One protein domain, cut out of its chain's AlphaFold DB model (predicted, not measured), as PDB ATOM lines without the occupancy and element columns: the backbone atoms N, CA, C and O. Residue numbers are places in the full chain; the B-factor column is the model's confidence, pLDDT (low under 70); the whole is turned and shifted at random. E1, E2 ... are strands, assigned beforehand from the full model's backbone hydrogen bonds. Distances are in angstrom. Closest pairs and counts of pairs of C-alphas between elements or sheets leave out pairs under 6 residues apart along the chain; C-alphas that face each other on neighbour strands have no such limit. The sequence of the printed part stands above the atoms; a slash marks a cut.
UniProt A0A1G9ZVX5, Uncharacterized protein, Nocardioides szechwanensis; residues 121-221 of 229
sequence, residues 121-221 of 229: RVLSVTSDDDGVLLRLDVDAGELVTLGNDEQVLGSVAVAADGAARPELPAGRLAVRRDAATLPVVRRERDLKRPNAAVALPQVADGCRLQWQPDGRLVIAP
ATOM      1  N   ARG A 121     247.968 218.469 187.359       88.25
ATOM      2  CA  ARG A 121     247.919 219.081 188.693       88.25
ATOM      3  C   ARG A 121     247.350 220.489 188.625       88.25
ATOM      4  O   ARG A 121     247.701 221.256 187.735       88.25
ATOM      5  N   VAL A 122     246.550 220.865 189.614       90.50
ATOM      6  CA  VAL A 122     246.180 222.268 189.833       90.50
ATOM      7  C   VAL A 122     247.298 222.970 190.598       90.50
ATOM      8  O   VAL A 122     247.664 222.557 191.698       90.50
ATOM      9  N   LEU A 123     247.843 224.026 190.002       88.38
ATOM     10  CA  LEU A 123     248.871 224.897 190.568       88.38
ATOM     11  C   LEU A 123     248.262 225.986 191.452       88.38
ATOM     12  O   LEU A 123     248.808 226.286 192.513       88.38
ATOM     13  N   SER A 124     247.140 226.566 191.023       88.06
ATOM     14  CA  SER A 124     246.365 227.529 191.803       88.06
ATOM     15  C   SER A 124     244.907 227.587 191.346       88.06
ATOM     16  O   SER A 124     244.567 227.221 190.219       88.06
ATOM     17  N   VAL A 125     244.053 228.059 192.255       90.75
ATOM     18  CA  VAL A 125     242.649 228.394 192.010       90.75
ATOM     19  C   VAL A 125     242.465 229.841 192.446       90.75
ATOM     20  O   VAL A 125     242.692 230.157 193.614       90.75
ATOM     21  N   THR A 126     242.087 230.717 191.523       91.38
ATOM     22  CA  THR A 126     241.806 232.131 191.804       91.38
ATOM     23  C   THR A 126     240.410 232.485 191.317       91.38
ATOM     24  O   THR A 126     239.910 231.869 190.384       91.38
ATOM     25  N   SER A 127     239.770 233.462 191.949       89.44
ATOM     26  CA  SER A 127     238.469 233.986 191.529       89.44
ATOM     27  C   SER A 127     238.585 235.482 191.274       89.44
ATOM     28  O   SER A 127     239.148 236.191 192.111       89.44
ATOM     29  N   ASP A 128     238.049 235.936 190.151       87.94
ATOM     30  CA  ASP A 128     237.938 237.338 189.753       87.94
ATOM     31  C   ASP A 128     236.529 237.627 189.197       87.94
ATOM     32  O   ASP A 128     235.630 236.788 189.305       87.94
ATOM     33  N   ASP A 129     236.327 238.825 188.642       87.12
ATOM     34  CA  ASP A 129     235.031 239.260 188.095       87.12
ATOM     35  C   ASP A 129     234.578 238.414 186.890       87.12
ATOM     36  O   ASP A 129     233.381 238.296 186.633       87.12
ATOM     37  N   ASP A 130     235.520 237.762 186.203       85.19
ATOM     38  CA  ASP A 130     235.276 236.856 185.076       85.19
ATOM     39  C   ASP A 130     235.107 235.391 185.544       85.19
ATOM     40  O   ASP A 130     235.192 234.446 184.755       85.19
ATOM     41  N   GLY A 131     234.958 235.153 186.851       88.00
ATOM     42  CA  GLY A 131     234.729 233.832 187.437       88.00
ATOM     43  C   GLY A 131     235.987 233.151 187.983       88.00
ATOM     44  O   GLY A 131     236.913 233.786 188.488       88.00
ATOM     45  N   VAL A 132     236.007 231.816 187.956       92.12
ATOM     46  CA  VAL A 132     237.115 231.030 188.522       92.12
ATOM     47  C   VAL A 132     238.164 230.743 187.459       92.12
ATOM     48  O   VAL A 132     237.860 230.197 186.406       92.12
ATOM     49  N   LEU A 133     239.419 231.028 187.777       94.25
ATOM     50  CA  LEU A 133     240.579 230.682 186.976       94.25
ATOM     51  C   LEU A 133     241.350 229.534 187.637       94.25
ATOM     52  O   LEU A 133     241.816 229.637 188.776       94.25
ATOM     53  N   LEU A 134     241.522 228.445 186.892       94.88
ATOM     54  CA  LEU A 134     242.431 227.358 187.224       94.88
ATOM     55  C   LEU A 134     243.768 227.581 186.526       94.88
ATOM     56  O   LEU A 134     243.810 227.845 185.326       94.88
ATOM     57  N   ARG A 135     244.864 227.416 187.269       94.94
ATOM     58  CA  ARG A 135     246.201 227.230 186.695       94.94
ATOM     59  C   ARG A 135     246.564 225.760 186.774       94.94
ATOM     60  O   ARG A 135     246.607 225.202 187.868       94.94
ATOM     61  N   LEU A 136     246.810 225.143 185.629       93.75
ATOM     62  CA  LEU A 136     247.081 223.719 185.482       93.75
ATOM     63  C   LEU A 136     248.549 223.487 185.103       93.75
ATOM     64  O   LEU A 136     249.144 224.277 184.379       93.75
ATOM     65  N   ASP A 137     249.130 222.393 185.589       90.81
ATOM     66  CA  ASP A 137     250.476 221.920 185.233       90.81
ATOM     67  C   ASP A 137     250.441 221.215 183.866       90.81
ATOM     68  O   ASP A 137     250.628 220.004 183.759       90.81
ATOM     69  N   VAL A 138     250.066 221.970 182.832       88.50
ATOM     70  CA  VAL A 138     249.990 221.529 181.437       88.50
ATOM     71  C   VAL A 138     250.198 222.736 180.518       88.50
ATOM     72  O   VAL A 138     249.769 223.843 180.822       88.50
ATOM     73  N   ASP A 139     250.883 222.512 179.404       82.50
ATOM     74  CA  ASP A 139     251.206 223.498 178.367       82.50
ATOM     75  C   ASP A 139     250.042 223.759 177.404       82.50
ATOM     76  O   ASP A 139     249.895 224.874 176.932       82.50
ATOM     77  N   ALA A 140     249.217 222.761 177.089       86.00
ATOM     78  CA  ALA A 140     248.013 222.921 176.276       86.00
ATOM     79  C   ALA A 140     247.089 221.705 176.415       86.00
ATOM     80  O   ALA A 140     247.516 220.601 176.765       86.00
ATOM     81  N   GLY A 141     245.816 221.895 176.088       93.00
ATOM     82  CA  GLY A 141     244.837 220.818 176.034       93.00
ATOM     83  C   GLY A 141     243.418 221.348 176.102       93.00
ATOM     84  O   GLY A 141     243.159 222.537 175.919       93.00
ATOM     85  N   GLU A 142     242.497 220.451 176.398       96.81
ATOM     86  CA  GLU A 142     241.091 220.766 176.575       96.81
ATOM     87  C   GLU A 142     240.661 220.304 177.968       96.81
ATOM     88  O   GLU A 142     240.701 219.113 178.276       96.81
ATOM     89  N   LEU A 143     240.286 221.243 178.834       97.25
ATOM     90  CA  LEU A 143     239.698 220.925 180.127       97.25
ATOM     91  C   LEU A 143     238.260 220.479 179.877       97.25
ATOM     92  O   LEU A 143     237.463 221.224 179.316       97.25
ATOM     93  N   VAL A 144     237.933 219.266 180.297       97.12
ATOM     94  CA  VAL A 144     236.628 218.646 180.089       97.12
ATOM     95  C   VAL A 144     235.989 218.257 181.407       97.12
ATOM     96  O   VAL A 144     236.667 217.883 182.367       97.12
ATOM     97  N   THR A 145     234.663 218.274 181.426       96.31
ATOM     98  CA  THR A 145     233.861 217.619 182.461       96.31
ATOM     99  C   THR A 145     233.345 216.292 181.947       96.31
ATOM    100  O   THR A 145     232.709 216.234 180.895       96.31
ATOM    101  N   LEU A 146     233.604 215.231 182.699       95.50
ATOM    102  CA  LEU A 146     233.203 213.870 182.381       95.50
ATOM    103  C   LEU A 146     232.000 213.451 183.223       95.50
ATOM    104  O   LEU A 146     231.975 213.662 184.443       95.50
ATOM    105  N   GLY A 147     231.036 212.815 182.562       92.81
ATOM    106  CA  GLY A 147     229.936 212.101 183.198       92.81
ATOM    107  C   GLY A 147     230.392 210.783 183.821       92.81
ATOM    108  O   GLY A 147     231.577 210.439 183.820       92.81
ATOM    109  N   ASN A 148     229.439 210.031 184.374       88.38
ATOM    110  CA  ASN A 148     229.746 208.761 185.033       88.38
ATOM    111  C   ASN A 148     230.333 207.723 184.071       88.38
ATOM    112  O   ASN A 148     231.271 207.035 184.476       88.38
ATOM    113  N   ASP A 149     229.880 207.715 182.819       91.19
ATOM    114  CA  ASP A 149     230.266 206.761 181.771       91.19
ATOM    115  C   ASP A 149     231.405 207.305 180.886       91.19
ATOM    116  O   ASP A 149     231.553 206.923 179.729       91.19
ATOM    117  N   GLU A 150     232.191 208.244 181.424       89.31
ATOM    118  CA  GLU A 150     233.320 208.910 180.752       89.31
ATOM    119  C   GLU A 150     232.950 209.734 179.507       89.31
ATOM    120  O   GLU A 150     233.828 210.238 178.806       89.31
ATOM    121  N   GLN A 151     231.658 209.965 179.259       94.50
ATOM    122  CA  GLN A 151     231.215 210.890 178.226       94.50
ATOM    123  C   GLN A 151     231.607 212.330 178.575       94.50
ATOM    124  O   GLN A 151     231.455 212.776 179.715       94.50
ATOM    125  N   VAL A 152     232.075 213.081 177.577       95.88
ATOM    126  CA  VAL A 152     232.351 214.515 177.719       95.88
ATOM    127  C   VAL A 152     231.023 215.271 177.764       95.88
ATOM    128  O   VAL A 152     230.249 215.226 176.812       95.88
ATOM    129  N   LEU A 153     230.766 215.954 178.879       94.81
ATOM    130  CA  LEU A 153     229.575 216.785 179.100       94.81
ATOM    131  C   LEU A 153     229.778 218.233 178.644       94.81
ATOM    132  O   LEU A 153     228.816 218.930 178.341       94.81
ATOM    133  N   GLY A 154     231.029 218.683 178.619       94.69
ATOM    134  CA  GLY A 154     231.416 220.036 178.253       94.69
ATOM    135  C   GLY A 154     232.930 220.161 178.217       94.69
ATOM    136  O   GLY A 154     233.640 219.346 178.822       94.69
ATOM    137  N   SER A 155     233.413 221.167 177.497       96.25
ATOM    138  CA  SER A 155     234.837 221.405 177.337       96.25
ATOM    139  C   SER A 155     235.202 222.878 177.160       96.25
ATOM    140  O   SER A 155     234.403 223.685 176.689       96.25
ATOM    141  N   VAL A 156     236.420 223.227 177.571       96.31
ATOM    142  CA  VAL A 156     237.018 224.554 177.412       96.31
ATOM    143  C   VAL A 156     238.503 224.406 177.095       96.31
ATOM    144  O   VAL A 156     239.183 223.521 177.620       96.31
ATOM    145  N   ALA A 157     239.027 225.269 176.230       96.62
ATOM    146  CA  ALA A 157     240.448 225.265 175.910       96.62
ATOM    147  C   ALA A 157     241.294 225.618 177.146       96.62
ATOM    148  O   ALA A 157     240.974 226.552 177.886       96.62
ATOM    149  N   VAL A 158     242.397 224.894 177.340       96.06
ATOM    150  CA  VAL A 158     243.468 225.290 178.258       96.06
ATOM    151  C   VAL A 158     244.455 226.145 177.474       96.06
ATOM    152  O   VAL A 158     244.987 225.708 176.453       96.06
ATOM    153  N   ALA A 159     244.682 227.371 177.936       94.56
ATOM    154  CA  ALA A 159     245.633 228.285 177.323       94.56
ATOM    155  C   ALA A 159     247.077 227.765 177.437       94.56
ATOM    156  O   ALA A 159     247.383 226.907 178.265       94.56
ATOM    157  N   ALA A 160     247.975 228.341 176.633       90.69
ATOM    158  CA  ALA A 160     249.384 227.940 176.543       90.69
ATOM    159  C   ALA A 160     250.157 228.011 177.883       90.69
ATOM    160  O   ALA A 160     251.216 227.412 178.051       90.69
ATOM    161  N   ASP A 161     249.648 228.800 178.827       90.56
ATOM    162  CA  ASP A 161     250.198 229.011 180.163       90.56
ATOM    163  C   ASP A 161     249.434 228.225 181.251       90.56
ATOM    164  O   ASP A 161     249.500 228.558 182.442       90.56
ATOM    165  N   GLY A 162     248.664 227.212 180.843       93.12
ATOM    166  CA  GLY A 162     247.891 226.339 181.722       93.12
ATOM    167  C   GLY A 162     246.628 226.977 182.305       93.12
ATOM    168  O   GLY A 162     246.018 226.393 183.202       93.12
ATOM    169  N   ALA A 163     246.237 228.176 181.864       95.31
ATOM    170  CA  ALA A 163     245.019 228.840 182.325       95.31
ATOM    171  C   ALA A 163     243.750 228.216 181.721       95.31
ATOM    172  O   ALA A 163     243.661 228.028 180.509       95.31
ATOM    173  N   ALA A 164     242.740 227.960 182.554       95.88
ATOM    174  CA  ALA A 164     241.408 227.555 182.110       95.88
ATOM    175  C   ALA A 164     240.317 228.084 183.052       95.88
ATOM    176  O   ALA A 164     240.479 228.047 184.275       95.88
ATOM    177  N   ARG A 165     239.190 228.538 182.489       94.50
ATOM    178  CA  ARG A 165     237.985 228.915 183.247       94.50
ATOM    179  C   ARG A 165     236.950 227.791 183.135       94.50
ATOM    180  O   ARG A 165     236.460 227.548 182.036       94.50
ATOM    181  N   PRO A 166     236.649 227.054 184.219       90.62
ATOM    182  CA  PRO A 166     235.796 225.872 184.171       90.62
ATOM    183  C   PRO A 166     234.310 226.261 184.192       90.62
ATOM    184  O   PRO A 166     233.589 225.950 185.138       90.62
ATOM    185  N   GLU A 167     233.848 226.937 183.142       88.00
ATOM    186  CA  GLU A 167     232.426 227.210 182.879       88.00
ATOM    187  C   GLU A 167     231.758 225.968 182.278       88.00
ATOM    188  O   GLU A 167     231.293 225.955 181.141       88.00
ATOM    189  N   LEU A 168     231.804 224.869 183.030       87.62
ATOM    190  CA  LEU A 168     231.420 223.544 182.564       87.62
ATOM    191  C   LEU A 168     230.326 222.939 183.460       87.62
ATOM    192  O   LEU A 168     230.256 223.273 184.647       87.62
ATOM    193  N   PRO A 169     229.495 222.021 182.931       91.31
ATOM    194  CA  PRO A 169     228.490 221.312 183.721       91.31
ATOM    195  C   PRO A 169     229.085 220.521 184.894       91.31
ATOM    196  O   PRO A 169     230.265 220.178 184.914       91.31
ATOM    197  N   ALA A 170     228.247 220.144 185.862       93.25
ATOM    198  CA  ALA A 170     228.677 219.275 186.953       93.25
ATOM    199  C   ALA A 170     229.251 217.941 186.432       93.25
ATOM    200  O   ALA A 170     228.653 217.273 185.587       93.25
ATOM    201  N   GLY A 171     230.410 217.539 186.953       93.56
ATOM    202  CA  GLY A 171     231.139 216.367 186.476       93.56
ATOM    203  C   GLY A 171     232.569 216.281 186.999       93.56
ATOM    204  O   GLY A 171     233.065 217.170 187.698       93.56
ATOM    205  N   ARG A 172     233.253 215.182 186.664       94.50
ATOM    206  CA  ARG A 172     234.674 214.987 186.998       94.50
ATOM    207  C   ARG A 172     235.542 215.789 186.038       94.50
ATOM    208  O   ARG A 172     235.334 215.681 184.834       94.50
ATOM    209  N   LEU A 173     236.518 216.547 186.536       95.94
ATOM    210  CA  LEU A 173     237.408 217.306 185.658       95.94
ATOM    211  C   LEU A 173     238.587 216.456 185.176       95.94
ATOM    212  O   LEU A 173     239.259 215.779 185.960       95.94
ATOM    213  N   ALA A 174     238.851 216.535 183.878       95.31
ATOM    214  CA  ALA A 174     240.005 215.944 183.217       95.31
ATOM    215  C   ALA A 174     240.552 216.906 182.156       95.31
ATOM    216  O   ALA A 174     239.835 217.782 181.689       95.31
ATOM    217  N   VAL A 175     241.807 216.740 181.754       95.75
ATOM    218  CA  VAL A 175     242.364 217.394 180.569       95.75
ATOM    219  C   VAL A 175     242.523 216.353 179.477       95.75
ATOM    220  O   VAL A 175     243.187 215.332 179.673       95.75
ATOM    221  N   ARG A 176     241.925 216.616 178.318       93.94
ATOM    222  CA  ARG A 176     242.199 215.877 177.092       93.94
ATOM    223  C   ARG A 176     243.389 216.506 176.391       93.94
ATOM    224  O   ARG A 176     243.418 217.711 176.143       93.94
ATOM    225  N   ARG A 177     244.366 215.671 176.073       87.75
ATOM    226  CA  ARG A 177     245.536 216.038 175.284       87.75
ATOM    227  C   ARG A 177     245.889 214.849 174.411       87.75
ATOM    228  O   ARG A 177     246.086 213.747 174.922       87.75
ATOM    229  N   ASP A 178     245.950 215.076 173.105       85.81
ATOM    230  CA  ASP A 178     246.160 214.021 172.116       85.81
ATOM    231  C   ASP A 178     245.138 212.876 172.304       85.81
ATOM    232  O   ASP A 178     243.930 213.111 172.310       85.81
ATOM    233  N   ALA A 179     245.606 211.638 172.490       83.31
ATOM    234  CA  ALA A 179     244.761 210.473 172.757       83.31
ATOM    235  C   ALA A 179     244.480 210.230 174.256       83.31
ATOM    236  O   ALA A 179     243.756 209.295 174.598       83.31
ATOM    237  N   ALA A 180     245.050 211.035 175.158       85.62
ATOM    238  CA  ALA A 180     244.967 210.826 176.599       85.62
ATOM    239  C   ALA A 180     243.878 211.688 177.255       85.62
ATOM    240  O   ALA A 180     243.667 212.846 176.893       85.62
ATOM    241  N   THR A 181     243.226 211.122 178.274       91.44
ATOM    242  CA  THR A 181     242.307 211.833 179.175       91.44
ATOM    243  C   THR A 181     242.865 211.743 180.586       91.44
ATOM    244  O   THR A 181     242.877 210.673 181.191       91.44
ATOM    245  N   LEU A 182     243.383 212.860 181.086       90.31
ATOM    246  CA  LEU A 182     244.158 212.915 182.321       90.31
ATOM    247  C   LEU A 182     243.312 213.540 183.432       90.31
ATOM    248  O   LEU A 182     242.887 214.683 183.275       90.31
ATOM    249  N   PRO A 183     243.050 212.859 184.559       91.25
ATOM    250  CA  PRO A 183     242.268 213.450 185.637       91.25
ATOM    251  C   PRO A 183     242.972 214.690 186.204       91.25
ATOM    252  O   PRO A 183     244.197 214.717 186.353       91.25
ATOM    253  N   VAL A 184     242.184 215.711 186.548       91.94
ATOM    254  CA  VAL A 184     242.687 216.910 187.224       91.94
ATOM    255  C   VAL A 184     242.735 216.653 188.724       91.94
ATOM    256  O   VAL A 184     241.723 216.318 189.342       91.94
ATOM    257  N   VAL A 185     243.909 216.809 189.328       87.00
ATOM    258  CA  VAL A 185     244.152 216.492 190.740       87.00
ATOM    259  C   VAL A 185     244.810 217.646 191.485       87.00
ATOM    260  O   VAL A 185     245.450 218.524 190.903       87.00
ATOM    261  N   ARG A 186     244.684 217.643 192.811       81.50
ATOM    262  CA  ARG A 186     245.373 218.604 193.680       81.50
ATOM    263  C   ARG A 186     246.882 218.384 193.662       81.50
ATOM    264  O   ARG A 186     247.355 217.250 193.563       81.50
ATOM    265  N   ARG A 187     247.649 219.453 193.867       72.38
ATOM    266  CA  ARG A 187     249.076 219.339 194.180       72.38
ATOM    267  C   ARG A 187     249.223 218.672 195.555       72.38
ATOM    268  O   ARG A 187     248.603 219.088 196.534       72.38
ATOM    269  N   GLU A 188     250.018 217.605 195.652       65.19
ATOM    270  CA  GLU A 188     250.303 216.961 196.940       65.19
ATOM    271  C   GLU A 188     251.101 217.915 197.842       65.19
ATOM    272  O   GLU A 188     252.326 217.972 197.766       65.19
ATOM    273  N   ARG A 189     250.374 218.694 198.659       48.22
ATOM    274  CA  ARG A 189     250.769 219.331 199.936       48.22
ATOM    275  C   ARG A 189     249.662 220.180 200.581       48.22
ATOM    276  O   ARG A 189     249.848 220.605 201.718       48.22
ATOM    277  N   ASP A 190     248.508 220.365 199.940       49.34
ATOM    278  CA  ASP A 190     247.589 221.429 200.370       49.34
ATOM    279  C   ASP A 190     246.709 221.125 201.591       49.34
ATOM    280  O   ASP A 190     246.168 222.057 202.176       49.34
ATOM    281  N   LEU A 191     246.590 219.875 202.065       45.50
ATOM    282  CA  LEU A 191     245.845 219.584 203.299       45.50
ATOM    283  C   LEU A 191     246.485 218.451 204.106       45.50
ATOM    284  O   LEU A 191     246.598 217.319 203.642       45.50
ATOM    285  N   LYS A 192     246.805 218.726 205.379       48.59
ATOM    286  CA  LYS A 192     247.270 217.744 206.384       48.59
ATOM    287  C   LYS A 192     246.252 216.618 206.682       48.59
ATOM    288  O   LYS A 192     246.528 215.767 207.522       48.59
ATOM    289  N   ARG A 193     245.075 216.609 206.041       49.44
ATOM    290  CA  ARG A 193     244.006 215.613 206.230       49.44
ATOM    291  C   ARG A 193     243.391 215.214 204.876       49.44
ATOM    292  O   ARG A 193     242.545 215.945 204.371       49.44
ATOM    293  N   PRO A 194     243.773 214.067 204.291       51.28
ATOM    294  CA  PRO A 194     243.288 213.622 202.982       51.28
ATOM    295  C   PRO A 194     241.811 213.175 202.922       51.28
ATOM    296  O   PRO A 194     241.375 212.770 201.855       51.28
ATOM    297  N   ASN A 195     241.019 213.279 203.998       49.62
ATOM    298  CA  ASN A 195     239.728 212.575 204.092       49.62
ATOM    299  C   ASN A 195     238.472 213.464 204.008       49.62
ATOM    300  O   ASN A 195     237.371 212.939 204.136       49.62
ATOM    301  N   ALA A 196     238.599 214.780 203.824       60.03
ATOM    302  CA  ALA A 196     237.438 215.665 203.703       60.03
ATOM    303  C   ALA A 196     237.374 216.273 202.303       60.03
ATOM    304  O   ALA A 196     238.380 216.783 201.802       60.03
ATOM    305  N   ALA A 197     236.188 216.235 201.694       64.38
ATOM    306  CA  ALA A 197     235.944 217.007 200.493       64.38
ATOM    307  C   ALA A 197     236.066 218.500 200.820       64.38
ATOM    308  O   ALA A 197     235.484 218.968 201.801       64.38
ATOM    309  N   VAL A 198     236.834 219.237 200.018       75.19
ATOM    310  CA  VAL A 198     237.032 220.674 200.228       75.19
ATOM    311  C   VAL A 198     236.340 221.447 199.132       75.19
ATOM    312  O   VAL A 198     236.704 221.388 197.960       75.19
ATOM    313  N   ALA A 199     235.322 222.164 199.577       75.69
ATOM    314  CA  ALA A 199     234.646 223.227 198.877       75.69
ATOM    315  C   ALA A 199     235.625 224.291 198.362       75.69
ATOM    316  O   ALA A 199     236.365 224.882 199.147       75.69
ATOM    317  N   LEU A 200     235.571 224.568 197.067       82.44
ATOM    318  CA  LEU A 200     236.266 225.672 196.410       82.44
ATOM    319  C   LEU A 200     235.237 226.712 195.916       82.44
ATOM    320  O   LEU A 200     234.030 226.500 196.113       82.44
ATOM    321  N   PRO A 201     235.680 227.847 195.332       85.19
ATOM    322  CA  PRO A 201     234.778 228.868 194.810       85.19
ATOM    323  C   PRO A 201     233.695 228.312 193.875       85.19
ATOM    324  O   PRO A 201     233.871 227.278 193.219       85.19
ATOM    325  N   GLN A 202     232.556 229.004 193.852       86.25
ATOM    326  CA  GLN A 202     231.458 228.694 192.943       86.25
ATOM    327  C   GLN A 202     231.864 228.978 191.499       86.25
ATOM    328  O   GLN A 202     232.617 229.909 191.225       86.25
ATOM    329  N   VAL A 203     231.352 228.152 190.598       85.94
ATOM    330  CA  VAL A 203     231.411 228.342 189.148       85.94
ATOM    331  C   VAL A 203     229.992 228.642 188.647       85.94
ATOM    332  O   VAL A 203     229.088 228.870 189.457       85.94
ATOM    333  N   ALA A 204     229.786 228.680 187.330       81.31
ATOM    334  CA  ALA A 204     228.487 228.975 186.727       81.31
ATOM    335  C   ALA A 204     227.341 228.088 187.270       81.31
ATOM    336  O   ALA A 204     227.554 226.982 187.775       81.31
ATOM    337  N   ASP A 205     226.111 228.599 187.174       82.12
ATOM    338  CA  ASP A 205     224.868 227.882 187.499       82.12
ATOM    339  C   ASP A 205     224.777 227.339 188.938       82.12
ATOM    340  O   ASP A 205     224.154 226.311 189.212       82.12
ATOM    341  N   GLY A 206     225.426 228.025 189.884       80.81
ATOM    342  CA  GLY A 206     225.438 227.638 191.297       80.81
ATOM    343  C   GLY A 206     226.234 226.361 191.584       80.81
ATOM    344  O   GLY A 206     226.268 225.903 192.731       80.81
ATOM    345  N   CYS A 207     226.891 225.793 190.572       87.94
ATOM    346  CA  CYS A 207     227.827 224.699 190.749       87.94
ATOM    347  C   CYS A 207     229.071 225.184 191.502       87.94
ATOM    348  O   CYS A 207     229.363 226.376 191.608       87.94
ATOM    349  N   ARG A 208     229.837 224.248 192.054       89.69
ATOM    350  CA  ARG A 208     231.050 224.574 192.812       89.69
ATOM    351  C   ARG A 208     232.186 223.646 192.461       89.69
ATOM    352  O   ARG A 208     231.979 222.448 192.287       89.69
ATOM    353  N   LEU A 209     233.402 224.169 192.460       91.56
ATOM    354  CA  LEU A 209     234.561 223.294 192.464       91.56
ATOM    355  C   LEU A 209     234.666 222.578 193.815       91.56
ATOM    356  O   LEU A 209     234.371 223.140 194.877       91.56
ATOM    357  N   GLN A 210     235.088 221.320 193.780       90.31
ATOM    358  CA  GLN A 210     235.242 220.507 194.976       90.31
ATOM    359  C   GLN A 210     236.387 219.513 194.818       90.31
ATOM    360  O   GLN A 210     236.434 218.739 193.862       90.31
ATOM    361  N   TRP A 211     237.286 219.494 195.800       87.50
ATOM    362  CA  TRP A 211     238.248 218.409 195.949       87.50
ATOM    363  C   TRP A 211     237.557 217.168 196.503       87.50
ATOM    364  O   TRP A 211     236.900 217.244 197.540       87.50
ATOM    365  N   GLN A 212     237.737 216.029 195.846       84.69
ATOM    366  CA  GLN A 212     237.325 214.720 196.347       84.69
ATOM    367  C   GLN A 212     238.374 214.140 197.317       84.69
ATOM    368  O   GLN A 212     239.527 214.589 197.321       84.69
ATOM    369  N   PRO A 213     238.016 213.148 198.159       74.50
ATOM    370  CA  PRO A 213     238.959 212.521 199.096       74.50
ATOM    371  C   PRO A 213     240.202 211.921 198.415       74.50
ATOM    372  O   PRO A 213     241.317 212.019 198.932       74.50
ATOM    373  N   ASP A 214     240.032 211.374 197.211       72.75
ATOM    374  CA  ASP A 214     241.116 210.844 196.375       72.75
ATOM    375  C   ASP A 214     242.014 211.940 195.762       72.75
ATOM    376  O   ASP A 214     243.068 211.646 195.201       72.75
ATOM    377  N   GLY A 215     241.654 213.215 195.933       79.69
ATOM    378  CA  GLY A 215     242.378 214.372 195.419       79.69
ATOM    379  C   GLY A 215     241.963 214.818 194.019       79.69
ATOM    380  O   GLY A 215     242.562 215.773 193.525       79.69
ATOM    381  N   ARG A 216     240.963 214.185 193.392       87.69
ATOM    382  CA  ARG A 216     240.424 214.612 192.093       87.69
ATOM    383  C   ARG A 216     239.579 215.877 192.238       87.69
ATOM    384  O   ARG A 216     238.886 216.061 193.241       87.69
ATOM    385  N   LEU A 217     239.641 216.755 191.240       91.44
ATOM    386  CA  LEU A 217     238.791 217.936 191.151       91.44
ATOM    387  C   LEU A 217     237.487 217.582 190.439       91.44
ATOM    388  O   LEU A 217     237.489 216.927 189.394       91.44
ATOM    389  N   VAL A 218     236.368 218.044 190.983       93.12
ATOM    390  CA  VAL A 218     235.060 217.939 190.332       93.12
ATOM    391  C   VAL A 218     234.362 219.290 190.337       93.12
ATOM    392  O   VAL A 218     234.621 220.122 191.209       93.12
ATOM    393  N   ILE A 219     233.436 219.470 189.400       93.56
ATOM    394  CA  ILE A 219     232.368 220.460 189.509       93.56
ATOM    395  C   ILE A 219     231.183 219.739 190.147       93.56
ATOM    396  O   ILE A 219     230.571 218.862 189.539       93.56
ATOM    397  N   ALA A 220     230.903 220.050 191.408       90.44
ATOM    398  CA  ALA A 220     229.743 219.537 192.113       90.44
ATOM    399  C   ALA A 220     228.506 220.381 191.761       90.44
ATOM    400  O   ALA A 220     228.629 221.605 191.625       90.44
ATOM    401  N   PRO A 221     227.323 219.753 191.639       88.50
ATOM    402  CA  PRO A 221     226.078 220.480 191.426       88.50
ATOM    403  C   PRO A 221     225.801 221.438 192.598       88.50
ATOM    404  O   PRO A 221     226.367 221.255 193.686       88.50
TER     405      PRO A 221
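What this domain is: This is residues 121 to 221 of the 229 residues of an uncharacterized protein of Nocardioides szechwanensis (UniProt A0A1G9ZVX5). One strongly twisted, forked sheet of nine strands wraps round the middle of the domain as a loose, incompletely closed barrel. The fork is at E5: one branch runs through E3 to E4, another through E6 to the hairpin E1 and E2, and the third through E9 and E8 to E7, whose end comes back near E1 and E2. A long link from E4 to E5 runs past E2 and pairs briefly with it at residues 163 to 164. The printed part has 101 residues, with nine named strands, E1 to E9 in chain order, and no named helix; the class is all strand, and the pairs are antiparallel but for E1 and E6. The whole is compact and rounded, with a radius of gyration of the C-alphas of 12.5 A and spans of 34 by 30 by 29 A.

Where its parts are: E5 holds residues 171 to 177 and is 18.2 A long. E3 is residues 141 to 146, 15.0 A, and E4 residues 152 to 158, 15.5 A. E6, residues 180 to 186, measures 18.8 A. E1, residues 121 to 128, is the longest strand by residues, 20.8 A from C-alpha 121 at (247.919, 219.081, 188.693) to C-alpha 128 at (237.938, 237.338, 189.753). E2 is residues 131 to 136, 16.1 A. E7 is residues 198 to 202, E8 residues 208 to 211, and E9 residues 217 to 220, ending at C-alpha 220 at (229.743, 219.537, 192.113).

How they stand to each other: E3 lies on one side of E5, with N 144 and O 174 2.8 A apart. On the other side of E5 are E6, with N 175 and O 182 at 2.8 A, and E9, with N 171 and O 219 at 2.9 A. E4 is an edge strand beside E3, N 143 and O 156 being 2.8 A apart. E6 is parallel to E1 at 67 degrees, with N 122 and O 185 at 2.9 A. E1 and E2 form a hairpin at 159 degrees, with N 123 and O 135 at 2.7 A. E7, E8 and E9 make a meander, each strand the antiparallel neighbour of the one before, with N 200 and O 209 at 2.9 A and N 220 and O 208 at 2.8 A. The closest C-alphas of E2 and E7, those of Val 132 and Pro 201, are 7.0 A apart. E3 and E7 are apart.

The domain as a whole: The two farthest C-alphas, those of Ala 179 and Lys 192, are 34.5 A apart. The printed part has no cut. The links E4 to E5 and E6 to E7 are long, with 12 and 11 residues. Mean pLDDT of the printed part is 86.0, and residues 188 to 197 are under 70.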